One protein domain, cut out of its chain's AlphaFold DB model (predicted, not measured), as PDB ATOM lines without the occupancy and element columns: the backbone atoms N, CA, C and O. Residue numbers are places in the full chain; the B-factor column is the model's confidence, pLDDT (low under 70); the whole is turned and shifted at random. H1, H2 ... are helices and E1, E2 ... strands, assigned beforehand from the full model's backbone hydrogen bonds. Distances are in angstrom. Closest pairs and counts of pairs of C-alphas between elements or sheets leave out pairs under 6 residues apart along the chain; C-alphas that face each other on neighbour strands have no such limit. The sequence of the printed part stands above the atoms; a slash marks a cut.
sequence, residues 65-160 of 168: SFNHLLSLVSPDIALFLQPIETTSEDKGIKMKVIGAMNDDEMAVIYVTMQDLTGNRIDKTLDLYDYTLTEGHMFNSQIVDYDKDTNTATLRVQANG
ATOM      1  N   SER A  65      -0.329  30.180  -6.790       90.44
ATOM      2  CA  SER A  65      -0.824  28.927  -7.375       90.44
ATOM      3  C   SER A  65       0.260  27.861  -7.490       90.44
ATOM      4  O   SER A  65       0.001  26.708  -7.158       90.44
ATOM      5  N   PHE A  66       1.474  28.226  -7.904       94.19
ATOM      6  CA  PHE A  66       2.592  27.288  -7.952       94.19
ATOM      7  C   PHE A  66       2.978  26.786  -6.560       94.19
ATOM      8  O   PHE A  66       3.195  25.596  -6.382       94.19
ATOM      9  N   ASN A  67       2.978  27.647  -5.541       92.50
ATOM     10  CA  ASN A  67       3.269  27.207  -4.173       92.50
ATOM     11  C   ASN A  67       2.206  26.262  -3.613       92.50
ATOM     12  O   ASN A  67       2.548  25.294  -2.939       92.50
ATOM     13  N   HIS A  68       0.930  26.513  -3.923       93.75
ATOM     14  CA  HIS A  68      -0.135  25.562  -3.613       93.75
ATOM     15  C   HIS A  68       0.099  24.232  -4.332       93.75
ATOM     16  O   HIS A  68       0.075  23.186  -3.692       93.75
ATOM     17  N   LEU A  69       0.449  24.263  -5.624       95.31
ATOM     18  CA  LEU A  69       0.800  23.065  -6.388       95.31
ATOM     19  C   LEU A  69       1.940  22.266  -5.736       95.31
ATOM     20  O   LEU A  69       1.833  21.047  -5.642       95.31
ATOM     21  N   LEU A  70       2.990  22.924  -5.233       95.00
ATOM     22  CA  LEU A  70       4.089  22.244  -4.536       95.00
ATOM     23  C   LEU A  70       3.627  21.479  -3.283       95.00
ATOM     24  O   LEU A  70       4.271  20.507  -2.905       95.00
ATOM     25  N   SER A  71       2.514  21.879  -2.659       94.12
ATOM     26  CA  SER A  71       1.916  21.145  -1.534       94.12
ATOM     27  C   SER A  71       1.111  19.908  -1.957       94.12
ATOM     28  O   SER A  71       0.868  19.025  -1.136       94.12
ATOM     29  N   LEU A  72       0.713  19.833  -3.233       94.88
ATOM     30  CA  LEU A  72      -0.084  18.741  -3.805       94.88
ATOM     31  C   LEU A  72       0.777  17.624  -4.411       94.88
ATOM     32  O   LEU A  72       0.276  16.528  -4.663       94.88
ATOM     33  N   VAL A  73       2.057  17.892  -4.681       94.44
ATOM     34  CA  VAL A  73       2.976  16.947  -5.331       94.44
ATOM     35  C   VAL A  73       4.028  16.410  -4.361       94.44
ATOM     36  O   VAL A  73       4.285  16.985  -3.304       94.44
ATOM     37  N   SER A  74       4.663  15.290  -4.716       93.56
ATOM     38  CA  SER A  74       5.789  14.774  -3.934       93.56
ATOM     39  C   SER A  74       7.020  15.687  -4.059       93.56
ATOM     40  O   SER A  74       7.178  16.360  -5.084       93.56
ATOM     41  N   PRO A  75       7.936  15.674  -3.069       91.62
ATOM     42  CA  PRO A  75       9.186  16.430  -3.143       91.62
ATOM     43  C   PRO A  75       9.998  16.137  -4.410       91.62
ATOM     44  O   PRO A  75      10.545  17.057  -5.006       91.62
ATOM     45  N   ASP A  76      10.023  14.882  -4.861       90.44
ATOM     46  CA  ASP A  76      10.765  14.496  -6.064       90.44
ATOM     47  C   ASP A  76      10.190  15.159  -7.323       90.44
ATOM     48  O   ASP A  76      10.941  15.697  -8.128       90.44
ATOM     49  N   ILE A  77       8.860  15.201  -7.469       90.44
ATOM     50  CA  ILE A  77       8.195  15.880  -8.594       90.44
ATOM     51  C   ILE A  77       8.373  17.401  -8.504       90.44
ATOM     52  O   ILE A  77       8.628  18.057  -9.513       90.44
ATOM     53  N   ALA A  78       8.286  17.962  -7.296       92.19
ATOM     54  CA  ALA A  78       8.482  19.387  -7.048       92.19
ATOM     55  C   ALA A  78       9.844  19.905  -7.545       92.19
ATOM     56  O   ALA A  78       9.924  21.042  -8.002       92.19
ATOM     57  N   LEU A  79      10.897  19.078  -7.502       90.81
ATOM     58  CA  LEU A  79      12.238  19.450  -7.971       90.81
ATOM     59  C   LEU A  79      12.334  19.626  -9.494       90.81
ATOM     60  O   LEU A  79      13.179  20.390  -9.960       90.81
ATOM     61  N   PHE A  80      11.495  18.929 -10.264       91.50
ATOM     62  CA  PHE A  80      11.498  18.993 -11.731       91.50
ATOM     63  C   PHE A  80      10.459  19.963 -12.296       91.50
ATOM     64  O   PHE A  80      10.530  20.324 -13.471       91.50
ATOM     65  N   LEU A  81       9.500  20.395 -11.475       93.38
ATOM     66  CA  LEU A  81       8.466  21.330 -11.890       93.38
ATOM     67  C   LEU A  81       9.023  22.734 -12.117       93.38
ATOM     68  O   LEU A  81       9.652  23.340 -11.251       93.38
ATOM     69  N   GLN A  82       8.694  23.286 -13.276       93.25
ATOM     70  CA  GLN A  82       8.922  24.681 -13.608       93.25
ATOM     71  C   GLN A  82       7.614  25.465 -13.477       93.25
ATOM     72  O   GLN A  82       6.575  24.991 -13.950       93.25
ATOM     73  N   PRO A  83       7.630  26.662 -12.868       94.50
ATOM     74  CA  PRO A  83       6.470  27.541 -12.858       94.50
ATOM     75  C   PRO A  83       6.226  28.091 -14.270       94.50
ATOM     76  O   PRO A  83       7.124  28.675 -14.873       94.50
ATOM     77  N   ILE A  84       5.008  27.916 -14.788       94.75
ATOM     78  CA  ILE A  84       4.599  28.415 -16.117       94.75
ATOM     79  C   ILE A  84       3.658  29.612 -15.982       94.75
ATOM     80  O   ILE A  84       3.782  30.596 -16.707       94.75
ATOM     81  N   GLU A  85       2.710  29.521 -15.046       92.75
ATOM     82  CA  GLU A  85       1.836  30.609 -14.589       92.75
ATOM     83  C   GLU A  85       1.094  31.373 -15.710       92.75
ATOM     84  O   GLU A  85       0.717  32.537 -15.569       92.75
ATOM     85  N   THR A  86       0.818  30.691 -16.824       93.50
ATOM     86  CA  THR A  86       0.174  31.263 -18.014       93.50
ATOM     87  C   THR A  86      -1.320  30.980 -18.005       93.50
ATOM     88  O   THR A  86      -1.742  29.860 -17.733       93.50
ATOM     89  N   THR A  87      -2.132  31.990 -18.311       96.00
ATOM     90  CA  THR A  87      -3.599  31.902 -18.291       96.00
ATOM     91  C   THR A  87      -4.181  32.092 -19.687       96.00
ATOM     92  O   THR A  87      -3.684  32.899 -20.467       96.00
ATOM     93  N   SER A  88      -5.266  31.382 -19.970       96.50
ATOM     94  CA  SER A  88      -6.131  31.570 -21.128       96.50
ATOM     95  C   SER A  88      -7.592  31.546 -20.682       96.50
ATOM     96  O   SER A  88      -7.929  30.936 -19.666       96.50
ATOM     97  N   GLU A  89      -8.456  32.219 -21.429       97.69
ATOM     98  CA  GLU A  89      -9.897  32.208 -21.211       97.69
ATOM     99  C   GLU A  89     -10.604  31.977 -22.546       97.69
ATOM    100  O   GLU A  89     -10.341  32.686 -23.516       97.69
ATOM    101  N   ASP A  90     -11.507  30.998 -22.585       96.69
ATOM    102  CA  ASP A  90     -12.412  30.773 -23.713       96.69
ATOM    103  C   ASP A  90     -13.802  30.394 -23.199       96.69
ATOM    104  O   ASP A  90     -13.941  29.609 -22.261       96.69
ATOM    105  N   LYS A  91     -14.854  30.959 -23.801       96.19
ATOM    106  CA  LYS A  91     -16.268  30.685 -23.453       96.19
ATOM    107  C   LYS A  91     -16.574  30.767 -21.943       96.19
ATOM    108  O   LYS A  91     -17.392  30.001 -21.416       96.19
ATOM    109  N   GLY A  92     -15.918  31.694 -21.245       96.62
ATOM    110  CA  GLY A  92     -16.059  31.893 -19.801       96.62
ATOM    111  C   GLY A  92     -15.395  30.814 -18.942       96.62
ATOM    112  O   GLY A  92     -15.678  30.749 -17.752       96.62
ATOM    113  N   ILE A  93     -14.554  29.954 -19.522       97.19
ATOM    114  CA  ILE A  93     -13.696  29.019 -18.793       97.19
ATOM    115  C   ILE A  93     -12.285  29.587 -18.774       97.19
ATOM    116  O   ILE A  93     -11.648  29.742 -19.816       97.19
ATOM    117  N   LYS A  94     -11.791  29.871 -17.574       97.50
ATOM    118  CA  LYS A  94     -10.415  30.275 -17.333       97.50
ATOM    119  C   LYS A  94      -9.577  29.036 -17.069       97.50
ATOM    120  O   LYS A  94      -9.814  28.327 -16.094       97.50
ATOM    121  N   MET A  95      -8.581  28.808 -17.912       96.69
ATOM    122  CA  MET A  95      -7.570  27.777 -17.718       96.69
ATOM    123  C   MET A  95      -6.230  28.434 -17.403       96.69
ATOM    124  O   MET A  95      -5.817  29.368 -18.090       96.69
ATOM    125  N   LYS A  96      -5.516  27.940 -16.395       97.19
ATOM    126  CA  LYS A  96      -4.163  28.407 -16.086       97.19
ATOM    127  C   LYS A  96      -3.207  27.238 -15.971       97.19
ATOM    128  O   LYS A  96      -3.422  26.356 -15.153       97.19
ATOM    129  N   VAL A  97      -2.125  27.258 -16.741       96.81
ATOM    130  CA  VAL A  97      -1.002  26.337 -16.557       96.81
ATOM    131  C   VAL A  97      -0.192  26.846 -15.374       96.81
ATOM    132  O   VAL A  97       0.397  27.921 -15.446       96.81
ATOM    133  N   ILE A  98      -0.200  26.107 -14.269       97.06
ATOM    134  CA  ILE A  98       0.505  26.477 -13.040       97.06
ATOM    135  C   ILE A  98       1.980  26.103 -13.169       97.06
ATOM    136  O   ILE A  98       2.861  26.942 -12.989       97.06
ATOM    137  N   GLY A  99       2.244  24.851 -13.538       95.62
ATOM    138  CA  GLY A  99       3.590  24.325 -13.685       95.62
ATOM    139  C   GLY A  99       3.656  23.154 -14.652       95.62
ATOM    140  O   GLY A  99       2.640  22.522 -14.949       95.62
ATOM    141  N   ALA A 100       4.856  22.884 -15.147       94.75
ATOM    142  CA  ALA A 100       5.121  21.807 -16.086       94.75
ATOM    143  C   ALA A 100       6.488  21.172 -15.829       94.75
ATOM    144  O   ALA A 100       7.400  21.823 -15.324       94.75
ATOM    145  N   MET A 101       6.626  19.905 -16.195       92.25
ATOM    146  CA  MET A 101       7.899  19.194 -16.256       92.25
ATOM    147  C   MET A 101       7.929  18.307 -17.500       92.25
ATOM    148  O   MET A 101       6.883  17.868 -17.982       92.25
ATOM    149  N   ASN A 102       9.130  18.048 -18.003       87.94
ATOM    150  CA  ASN A 102       9.395  17.117 -19.092       87.94
ATOM    151  C   ASN A 102      10.703  16.374 -18.784       87.94
ATOM    152  O   ASN A 102      11.687  17.022 -18.420       87.94
ATOM    153  N   ASP A 103      10.705  15.048 -18.906       82.25
ATOM    154  CA  ASP A 103      11.879  14.177 -18.742       82.25
ATOM    155  C   ASP A 103      12.293  13.467 -20.049       82.25
ATOM    156  O   ASP A 103      12.819  12.359 -20.028       82.25
ATOM    157  N   ASP A 104      12.072  14.137 -21.185       78.25
ATOM    158  CA  ASP A 104      12.307  13.713 -22.575       78.25
ATOM    159  C   ASP A 104      11.340  12.645 -23.112       78.25
ATOM    160  O   ASP A 104      11.106  12.602 -24.323       78.25
ATOM    161  N   GLU A 105      10.740  11.822 -22.251       81.62
ATOM    162  CA  GLU A 105       9.758  10.798 -22.641       81.62
ATOM    163  C   GLU A 105       8.324  11.178 -22.250       81.62
ATOM    164  O   GLU A 105       7.372  10.887 -22.995       81.62
ATOM    165  N   MET A 106       8.181  11.847 -21.103       87.12
ATOM    166  CA  MET A 106       6.917  12.221 -20.492       87.12
ATOM    167  C   MET A 106       6.875  13.722 -20.200       87.12
ATOM    168  O   MET A 106       7.697  14.268 -19.466       87.12
ATOM    169  N   ALA A 107       5.822  14.377 -20.681       91.31
ATOM    170  CA  ALA A 107       5.437  15.705 -20.227       91.31
ATOM    171  C   ALA A 107       4.318  15.597 -19.186       91.31
ATOM    172  O   ALA A 107       3.331  14.883 -19.383       91.31
ATOM    173  N   VAL A 108       4.442  16.344 -18.092       93.50
ATOM    174  CA  VAL A 108       3.378  16.522 -17.100       93.50
ATOM    175  C   VAL A 108       3.110  18.007 -16.953       93.50
ATOM    176  O   VAL A 108       4.017  18.779 -16.647       93.50
ATOM    177  N   ILE A 109       1.855  18.404 -17.140       95.12
ATOM    178  CA  ILE A 109       1.391  19.771 -16.915       95.12
ATOM    179  C   ILE A 109       0.324  19.780 -15.824       95.12
ATOM    180  O   ILE A 109      -0.519  18.886 -15.744       95.12
ATOM    181  N   TYR A 110       0.356  20.809 -14.987       97.00
ATOM    182  CA  TYR A 110      -0.661  21.066 -13.979       97.00
ATOM    183  C   TYR A 110      -1.451  22.296 -14.385       97.00
ATOM    184  O   TYR A 110      -0.887  23.386 -14.526       97.00
ATOM    185  N   VAL A 111      -2.754  22.118 -14.577       97.25
ATOM    186  CA  VAL A 111      -3.660  23.179 -15.008       97.25
ATOM    187  C   VAL A 111      -4.748  23.400 -13.972       97.25
ATOM    188  O   VAL A 111      -5.284  22.435 -13.434       97.25
ATOM    189  N   THR A 112      -5.104  24.652 -13.699       97.44
ATOM    190  CA  THR A 112      -6.389  24.957 -13.070       97.44
ATOM    191  C   THR A 112      -7.434  25.272 -14.119       97.44
ATOM    192  O   THR A 112      -7.120  25.844 -15.164       97.44
ATOM    193  N   MET A 113      -8.680  24.930 -13.820       97.19
ATOM    194  CA  MET A 113      -9.847  25.293 -14.608       97.19
ATOM    195  C   MET A 113     -10.919  25.880 -13.695       97.19
ATOM    196  O   MET A 113     -11.241  25.301 -12.657       97.19
ATOM    197  N   GLN A 114     -11.468  27.022 -14.097       97.31
ATOM    198  CA  GLN A 114     -12.499  27.747 -13.364       97.31
ATOM    199  C   GLN A 114     -13.557  28.268 -14.336       97.31
ATOM    200  O   GLN A 114     -13.227  28.832 -15.380       97.31
ATOM    201  N   ASP A 115     -14.830  28.103 -13.990       97.06
ATOM    202  CA  ASP A 115     -15.936  28.711 -14.727       97.06
ATOM    203  C   ASP A 115     -16.232  30.104 -14.160       97.06
ATOM    204  O   ASP A 115     -16.570  30.247 -12.991       97.06
ATOM    205  N   LEU A 116     -16.092  31.136 -14.991       96.69
ATOM    206  CA  LEU A 116     -16.315  32.535 -14.614       96.69
ATOM    207  C   LEU A 116     -17.756  33.003 -14.842       96.69
ATOM    208  O   LEU A 116     -18.140  34.072 -14.374       96.69
ATOM    209  N   THR A 117     -18.544  32.243 -15.602       96.19
ATOM    210  CA  THR A 117     -19.881  32.666 -16.066       96.19
ATOM    211  C   THR A 117     -21.007  31.758 -15.582       96.19
ATOM    212  O   THR A 117     -22.179  32.095 -15.740       96.19
ATOM    213  N   GLY A 118     -20.672  30.609 -15.002       93.00
ATOM    214  CA  GLY A 118     -21.630  29.595 -14.589       93.00
ATOM    215  C   GLY A 118     -21.052  28.630 -13.559       93.00
ATOM    216  O   GLY A 118     -20.204  28.995 -12.752       93.00
ATOM    217  N   ASN A 119     -21.550  27.394 -13.580       92.62
ATOM    218  CA  ASN A 119     -21.154  26.333 -12.655       92.62
ATOM    219  C   ASN A 119     -20.916  25.006 -13.398       92.62
ATOM    220  O   ASN A 119     -21.500  23.979 -13.064       92.62
ATOM    221  N   ARG A 120     -20.133  25.056 -14.485       93.75
ATOM    222  CA  ARG A 120     -19.838  23.905 -15.360       93.75
ATOM    223  C   ARG A 120     -18.685  23.027 -14.857       93.75
ATOM    224  O   ARG A 120     -18.496  21.941 -15.391       93.75
ATOM    225  N   ILE A 121     -17.904  23.498 -13.881       94.69
ATOM    226  CA  ILE A 121     -16.728  22.801 -13.342       94.69
ATOM    227  C   ILE A 121     -16.971  22.414 -11.885       94.69
ATOM    228  O   ILE A 121     -17.230  23.267 -11.036       94.69
ATOM    229  N   ASP A 122     -16.821  21.125 -11.589       93.94
ATOM    230  CA  ASP A 122     -16.876  20.585 -10.237       93.94
ATOM    231  C   ASP A 122     -15.833  19.474 -10.015       93.94
ATOM    232  O   ASP A 122     -15.000  19.181 -10.873       93.94
ATOM    233  N   LYS A 123     -15.874  18.839  -8.840       92.94
ATOM    234  CA  LYS A 123     -14.978  17.736  -8.451       92.94
ATOM    235  C   LYS A 123     -15.103  16.462  -9.305       92.94
ATOM    236  O   LYS A 123     -14.365  15.512  -9.066       92.94
ATOM    237  N   THR A 124     -16.090  16.394 -10.194       93.19
ATOM    238  CA  THR A 124     -16.335  15.285 -11.124       93.19
ATOM    239  C   THR A 124     -15.921  15.626 -12.553       93.19
ATOM    240  O   THR A 124     -16.120  14.804 -13.443       93.19
ATOM    241  N   LEU A 125     -15.330  16.812 -12.765       92.69
ATOM    242  CA  LEU A 125     -14.767  17.225 -14.045       92.69
ATOM    243  C   LEU A 125     -13.849  16.134 -14.611       92.69
ATOM    244  O   LEU A 125     -12.983  15.585 -13.931       92.69
ATOM    245  N   ASP A 126     -14.017  15.879 -15.897       89.50
ATOM    246  CA  ASP A 126     -13.181  14.963 -16.647       89.50
ATOM    247  C   ASP A 126     -12.845  15.604 -17.995       89.50
ATOM    248  O   ASP A 126     -13.673  16.318 -18.575       89.50
ATOM    249  N   LEU A 127     -11.610  15.416 -18.458       89.19
ATOM    250  CA  LEU A 127     -11.141  15.994 -19.713       89.19
ATOM    251  C   LEU A 127     -11.217  14.947 -20.816       89.19
ATOM    252  O   LEU A 127     -10.567  13.908 -20.758       89.19
ATOM    253  N   TYR A 128     -11.970  15.275 -21.862       86.19
ATOM    254  CA  TYR A 128     -12.091  14.478 -23.076       86.19
ATOM    255  C   TYR A 128     -11.585  15.267 -24.284       86.19
ATOM    256  O   TYR A 128     -11.561  16.498 -24.261       86.19
ATOM    257  N   ASP A 129     -11.177  14.546 -25.329       86.50
ATOM    258  CA  ASP A 129     -10.781  15.096 -26.633       86.50
ATOM    259  C   ASP A 129      -9.713  16.205 -26.573       86.50
ATOM    260  O   ASP A 129      -9.740  17.172 -27.335       86.50
ATOM    261  N   TYR A 130      -8.744  16.067 -25.667       88.00
ATOM    262  CA  TYR A 130      -7.618  16.988 -25.540       88.00
ATOM    263  C   TYR A 130      -6.335  16.391 -26.130       88.00
ATOM    264  O   TYR A 130      -6.143  15.178 -26.182       88.00
ATOM    265  N   THR A 131      -5.425  17.266 -26.556       86.31
ATOM    266  CA  THR A 131      -4.131  16.881 -27.131       86.31
ATOM    267  C   THR A 131      -3.034  17.787 -26.608       86.31
ATOM    268  O   THR A 131      -3.219  19.003 -26.548       86.31
ATOM    269  N   LEU A 132      -1.868  17.221 -26.313       84.62
ATOM    270  CA  LEU A 132      -0.630  17.991 -26.232       84.62
ATOM    271  C   LEU A 132       0.148  17.754 -27.522       84.62
ATOM    272  O   LEU A 132       0.284  16.611 -27.961       84.62
ATOM    273  N   THR A 133       0.647  18.829 -28.130       83.81
ATOM    274  CA  THR A 133       1.492  18.755 -29.326       83.81
ATOM    275  C   THR A 133       2.632  17.762 -29.093       83.81
ATOM    276  O   THR A 133       3.284  17.821 -28.056       83.81
ATOM    277  N   GLU A 134       2.850  16.849 -30.044       80.44
ATOM    278  CA  GLU A 134       3.879  15.788 -30.001       80.44
ATOM    279  C   GLU A 134       3.679  14.680 -28.947       80.44
ATOM    280  O   GLU A 134       4.447  13.716 -28.931       80.44
ATOM    281  N   GLY A 135       2.623  14.746 -28.131       81.00
ATOM    282  CA  GLY A 135       2.188  13.637 -27.284       81.00
ATOM    283  C   GLY A 135       1.340  12.614 -28.048       81.00
ATOM    284  O   GLY A 135       0.658  12.955 -29.012       81.00
ATOM    285  N   HIS A 136       1.361  11.356 -27.597       77.69
ATOM    286  CA  HIS A 136       0.612  10.249 -28.216       77.69
ATOM    287  C   HIS A 136      -0.336   9.537 -27.253       77.69
ATOM    288  O   HIS A 136      -1.406   9.095 -27.658       77.69
ATOM    289  N   MET A 137       0.052   9.399 -25.986       79.75
ATOM    290  CA  MET A 137      -0.791   8.801 -24.948       79.75
ATOM    291  C   MET A 137      -1.041   9.824 -23.862       79.75
ATOM    292  O   MET A 137      -0.085  10.377 -23.318       79.75
ATOM    293  N   PHE A 138      -2.310  10.038 -23.535       88.56
ATOM    294  CA  PHE A 138      -2.727  11.083 -22.617       88.56
ATOM    295  C   PHE A 138      -3.481  10.502 -21.425       88.56
ATOM    296  O   PHE A 138      -4.288   9.587 -21.576       88.56
ATOM    297  N   ASN A 139      -3.234  11.056 -20.242       91.31
ATOM    298  CA  ASN A 139      -4.130  10.900 -19.104       91.31
ATOM    299  C   ASN A 139      -4.345  12.242 -18.409       91.31
ATOM    300  O   ASN A 139      -3.504  13.139 -18.493       91.31
ATOM    301  N   SER A 140      -5.500  12.389 -17.774       93.75
ATOM    302  CA  SER A 140      -5.847  13.549 -16.971       93.75
ATOM    303  C   SER A 140      -6.453  13.080 -15.664       93.75
ATOM    304  O   SER A 140      -7.229  12.127 -15.635       93.75
ATOM    305  N   GLN A 141      -6.103  13.747 -14.573       94.69
ATOM    306  CA  GLN A 141      -6.631  13.436 -13.255       94.69
ATOM    307  C   GLN A 141      -6.808  14.720 -12.454       94.69
ATOM    308  O   GLN A 141      -5.879  15.521 -12.370       94.69
ATOM    309  N   ILE A 142      -7.963  14.887 -11.806       96.06
ATOM    310  CA  ILE A 142      -8.124  15.917 -10.775       96.06
ATOM    311  C   ILE A 142      -7.229  15.563  -9.587       96.06
ATOM    312  O   ILE A 142      -7.343  14.479  -9.011       96.06
ATOM    313  N   VAL A 143      -6.356  16.492  -9.211       96.50
ATOM    314  CA  VAL A 143      -5.481  16.371  -8.037       96.50
ATOM    315  C   VAL A 143      -5.936  17.251  -6.878       96.50
ATOM    316  O   VAL A 143      -5.583  16.966  -5.740       96.50
ATOM    317  N   ASP A 144      -6.735  18.284  -7.152       97.12
ATOM    318  CA  ASP A 144      -7.306  19.162  -6.132       97.12
ATOM    319  C   ASP A 144      -8.574  19.869  -6.637       97.12
ATOM    320  O   ASP A 144      -8.763  20.043  -7.844       97.12
ATOM    321  N   TYR A 145      -9.443  20.279  -5.713       97.12
ATOM    322  CA  TYR A 145     -10.630  21.080  -6.006       97.12
ATOM    323  C   TYR A 145     -10.897  22.086  -4.884       97.12
ATOM    324  O   TYR A 145     -11.294  21.713  -3.776       97.12
ATOM    325  N   ASP A 146     -10.750  23.367  -5.208       95.56
ATOM    326  CA  ASP A 146     -11.091  24.475  -4.326       95.56
ATOM    327  C   ASP A 146     -12.585  24.805  -4.457       95.56
ATOM    328  O   ASP A 146     -13.054  25.275  -5.496       95.56
ATOM    329  N   LYS A 147     -13.333  24.558  -3.377       94.81
ATOM    330  CA  LYS A 147     -14.783  24.794  -3.296       94.81
ATOM    331  C   LYS A 147     -15.151  26.264  -3.131       94.81
ATOM    332  O   LYS A 147     -16.276  26.624  -3.456       94.81
ATOM    333  N   ASP A 148     -14.249  27.089  -2.608       93.81
ATOM    334  CA  ASP A 148     -14.527  28.507  -2.380       93.81
ATOM    335  C   ASP A 148     -14.482  29.271  -3.707       93.81
ATOM    336  O   ASP A 148     -15.255  30.204  -3.929       93.81
ATOM    337  N   THR A 149     -13.605  28.839  -4.618       93.44
ATOM    338  CA  THR A 149     -13.443  29.446  -5.945       93.44
ATOM    339  C   THR A 149     -14.030  28.619  -7.095       93.44
ATOM    340  O   THR A 149     -14.002  29.090  -8.233       93.44
ATOM    341  N   ASN A 150     -14.571  27.423  -6.824       95.12
ATOM    342  CA  ASN A 150     -14.973  26.423  -7.826       95.12
ATOM    343  C   ASN A 150     -13.870  26.158  -8.868       95.12
ATOM    344  O   ASN A 150     -14.113  26.122 -10.078       95.12
ATOM    345  N   THR A 151     -12.638  25.980  -8.386       97.00
ATOM    346  CA  THR A 151     -11.459  25.768  -9.231       97.00
ATOM    347  C   THR A 151     -10.987  24.323  -9.125       97.00
ATOM    348  O   THR A 151     -10.594  23.867  -8.053       97.00
ATOM    349  N   ALA A 152     -10.973  23.608 -10.248       97.75
ATOM    350  CA  ALA A 152     -10.385  22.275 -10.336       97.75
ATOM    351  C   ALA A 152      -8.913  22.373 -10.744       97.75
ATOM    352  O   ALA A 152      -8.594  23.082 -11.696       97.75
ATOM    353  N   THR A 153      -8.032  21.633 -10.075       97.56
ATOM    354  CA  THR A 153      -6.633  21.457 -10.485       97.56
ATOM    355  C   THR A 153      -6.456  20.062 -11.059       97.56
ATOM    356  O   THR A 153      -6.748  19.066 -10.394       97.56
ATOM    357  N   LEU A 154      -5.952  19.979 -12.286       96.94
ATOM    358  CA  LEU A 154      -5.758  18.737 -13.015       96.94
ATOM    359  C   LEU A 154      -4.282  18.520 -13.322       96.94
ATOM    360  O   LEU A 154      -3.587  19.431 -13.773       96.94
ATOM    361  N   ARG A 155      -3.827  17.285 -13.126       95.88
ATOM    362  CA  ARG A 155      -2.590  16.769 -13.706       95.88
ATOM    363  C   ARG A 155      -2.922  16.198 -15.072       95.88
ATOM    364  O   ARG A 155      -3.742  15.287 -15.159       95.88
ATOM    365  N   VAL A 156      -2.261  16.687 -16.111       94.62
ATOM    366  CA  VAL A 156      -2.340  16.128 -17.458       94.62
ATOM    367  C   VAL A 156      -0.971  15.576 -17.826       94.62
ATOM    368  O   VAL A 156       0.027  16.293 -17.786       94.62
ATOM    369  N   GLN A 157      -0.921  14.292 -18.154       92.50
ATOM    370  CA  GLN A 157       0.287  13.591 -18.563       92.50
ATOM    371  C   GLN A 157       0.194  13.257 -20.046       92.50
ATOM    372  O   GLN A 157      -0.845  12.792 -20.517       92.50
ATOM    373  N   ALA A 158       1.294  13.455 -20.762       90.94
ATOM    374  CA  ALA A 158       1.466  13.020 -22.134       90.94
ATOM    375  C   ALA A 158       2.770  12.233 -22.271       90.94
ATOM    376  O   ALA A 158       3.828  12.731 -21.896       90.94
ATOM    377  N   ASN A 159       2.703  11.037 -22.854       87.81
ATOM    378  CA  ASN A 159       3.888  10.316 -23.316       87.81
ATOM    379  C   ASN A 159       4.054  10.541 -24.815       87.81
ATOM    380  O   ASN A 159       3.127  10.289 -25.593       87.81
ATOM    381  N   GLY A 160       5.234  11.004 -25.217       74.81
ATOM    382  CA  GLY A 160       5.578  11.256 -26.618       74.81
ATOM    383  C   GLY A 160       6.708  10.375 -27.147       74.81
ATOM    384  O   GLY A 160       7.034  10.448 -28.334       74.81
TER     385      GLY A 160
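This is residues 65 to 160 of the 168 residues of the protein "DUF4179 domain-containing protein" of Bacillus megaterium (strain ATCC 14581 / DSM 32 / JCM 2506 / NBRC 15308 / NCIMB 9376 / NCTC 10342 / NRRL B-14308 / VKM B-512) (UniProt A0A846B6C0). Picture one twisted wall of five antiparallel strands with two short helices over one face: H1 crosses that face, and H2 sits near the end of E2. On the side away from the helices, the long link between E3 and E4 loops back, residues 127 to 134 passing over the other face of the wall. The printed part has 96 residues, with two named helices and five named strands in the order H1 H2 E1 E2 E3 E4 E5, and the sheet runs E1, E2, E3, E5, E4 from edge to edge. Its class is mixed, helices and strands, in two layers, the helices H1 and H2 on one face of the sheet. The whole is compact, with a radius of gyration of the C-alphas of 13.1 A and spans of 38 by 28 by 22 A.

Begin at the inner strand E3, residues 106 to 115, whose centre is 1.2 A from the mean of the C-alphas. On one side of it is E2, residues 93 to 102, antiparallel at 163 degrees; look at N 98 and O 110, within hydrogen-bond range at 2.8 A. E2 bends by 55 degrees at residue 99. The neighbour of E2 on its other side is the edge strand E1, residues 82 to 90, antiparallel to E2 at 154 degrees, with N 88 and O 95 within hydrogen-bond range at 2.8 A. E1, E2 and E3 form a meander, each strand the antiparallel neighbour of the one before, and both E1 and E2 and E2 and E3 are hairpins. On the other side of E3 is E5, residues 151 to 159, antiparallel at 156 degrees, with N 111 and O 154 at 2.9 A. The other edge strand is E4, residues 137 to 146; it forms a hairpin with E5, antiparallel at 161 degrees, with N 155 and O 141 at 2.8 A. E1 and E4 are apart. From edge to edge the strands' lines turn by 86 degrees. Now look at H1, residues 65 to 72, which is on the sheet at a height of 6.4 A. It lies over E2, but only just, with 3 of its 8 C-alphas falling on E2 and 2 on E3. On the local plane its line and that of E2 stand at 63 degrees, and it runs across the strands. The closest C-alphas of H1 and E2 are those of Phe 66 and Ile 98, 5.6 A apart. H2, residues 75 to 80, is also on the sheet; its closest C-alphas with E2 are those of Phe 80 and Met 101, 5.8 A apart. H1 and H2 are close but not clearly touching, the closest C-alphas being those of Leu 70 and Ala 78 at 5.8 A; they run opposite ways at a steep tilt of 40 degrees. In H1 every O i to N i+4 pair is within hydrogen-bond range; in H2 it is 1 of 2.

Find C-alpha 82 at (8.922, 24.681, -13.608); from there E1 runs 24.4 A to C-alpha 90. E2 covers 26.0 A from residue 93 to 102, and E3 covers 28.8 A from 106 to 115. E4 covers 27.9 A from 137 to 146. E5 runs 25.9 A from residue 151 to C-alpha 159 at (3.888, 10.316, -23.316). For the helices, find C-alpha 65 at (-0.824, 28.927, -7.375), where H1 begins its 10.8 A to residue 72; H2 covers 9.3 A from 75 to 80.

The two C-alphas farthest apart are those of Asp 104 and Gly 118, at 38.3 A. The printed part has no cut. The link from E3 to E4, residues 116 to 136, is long, its C-alphas 10 to 20 A from the mean of the C-alphas; the other links are tight. The mean pLDDT of the printed part is 92.5, and no printed residue is under 70.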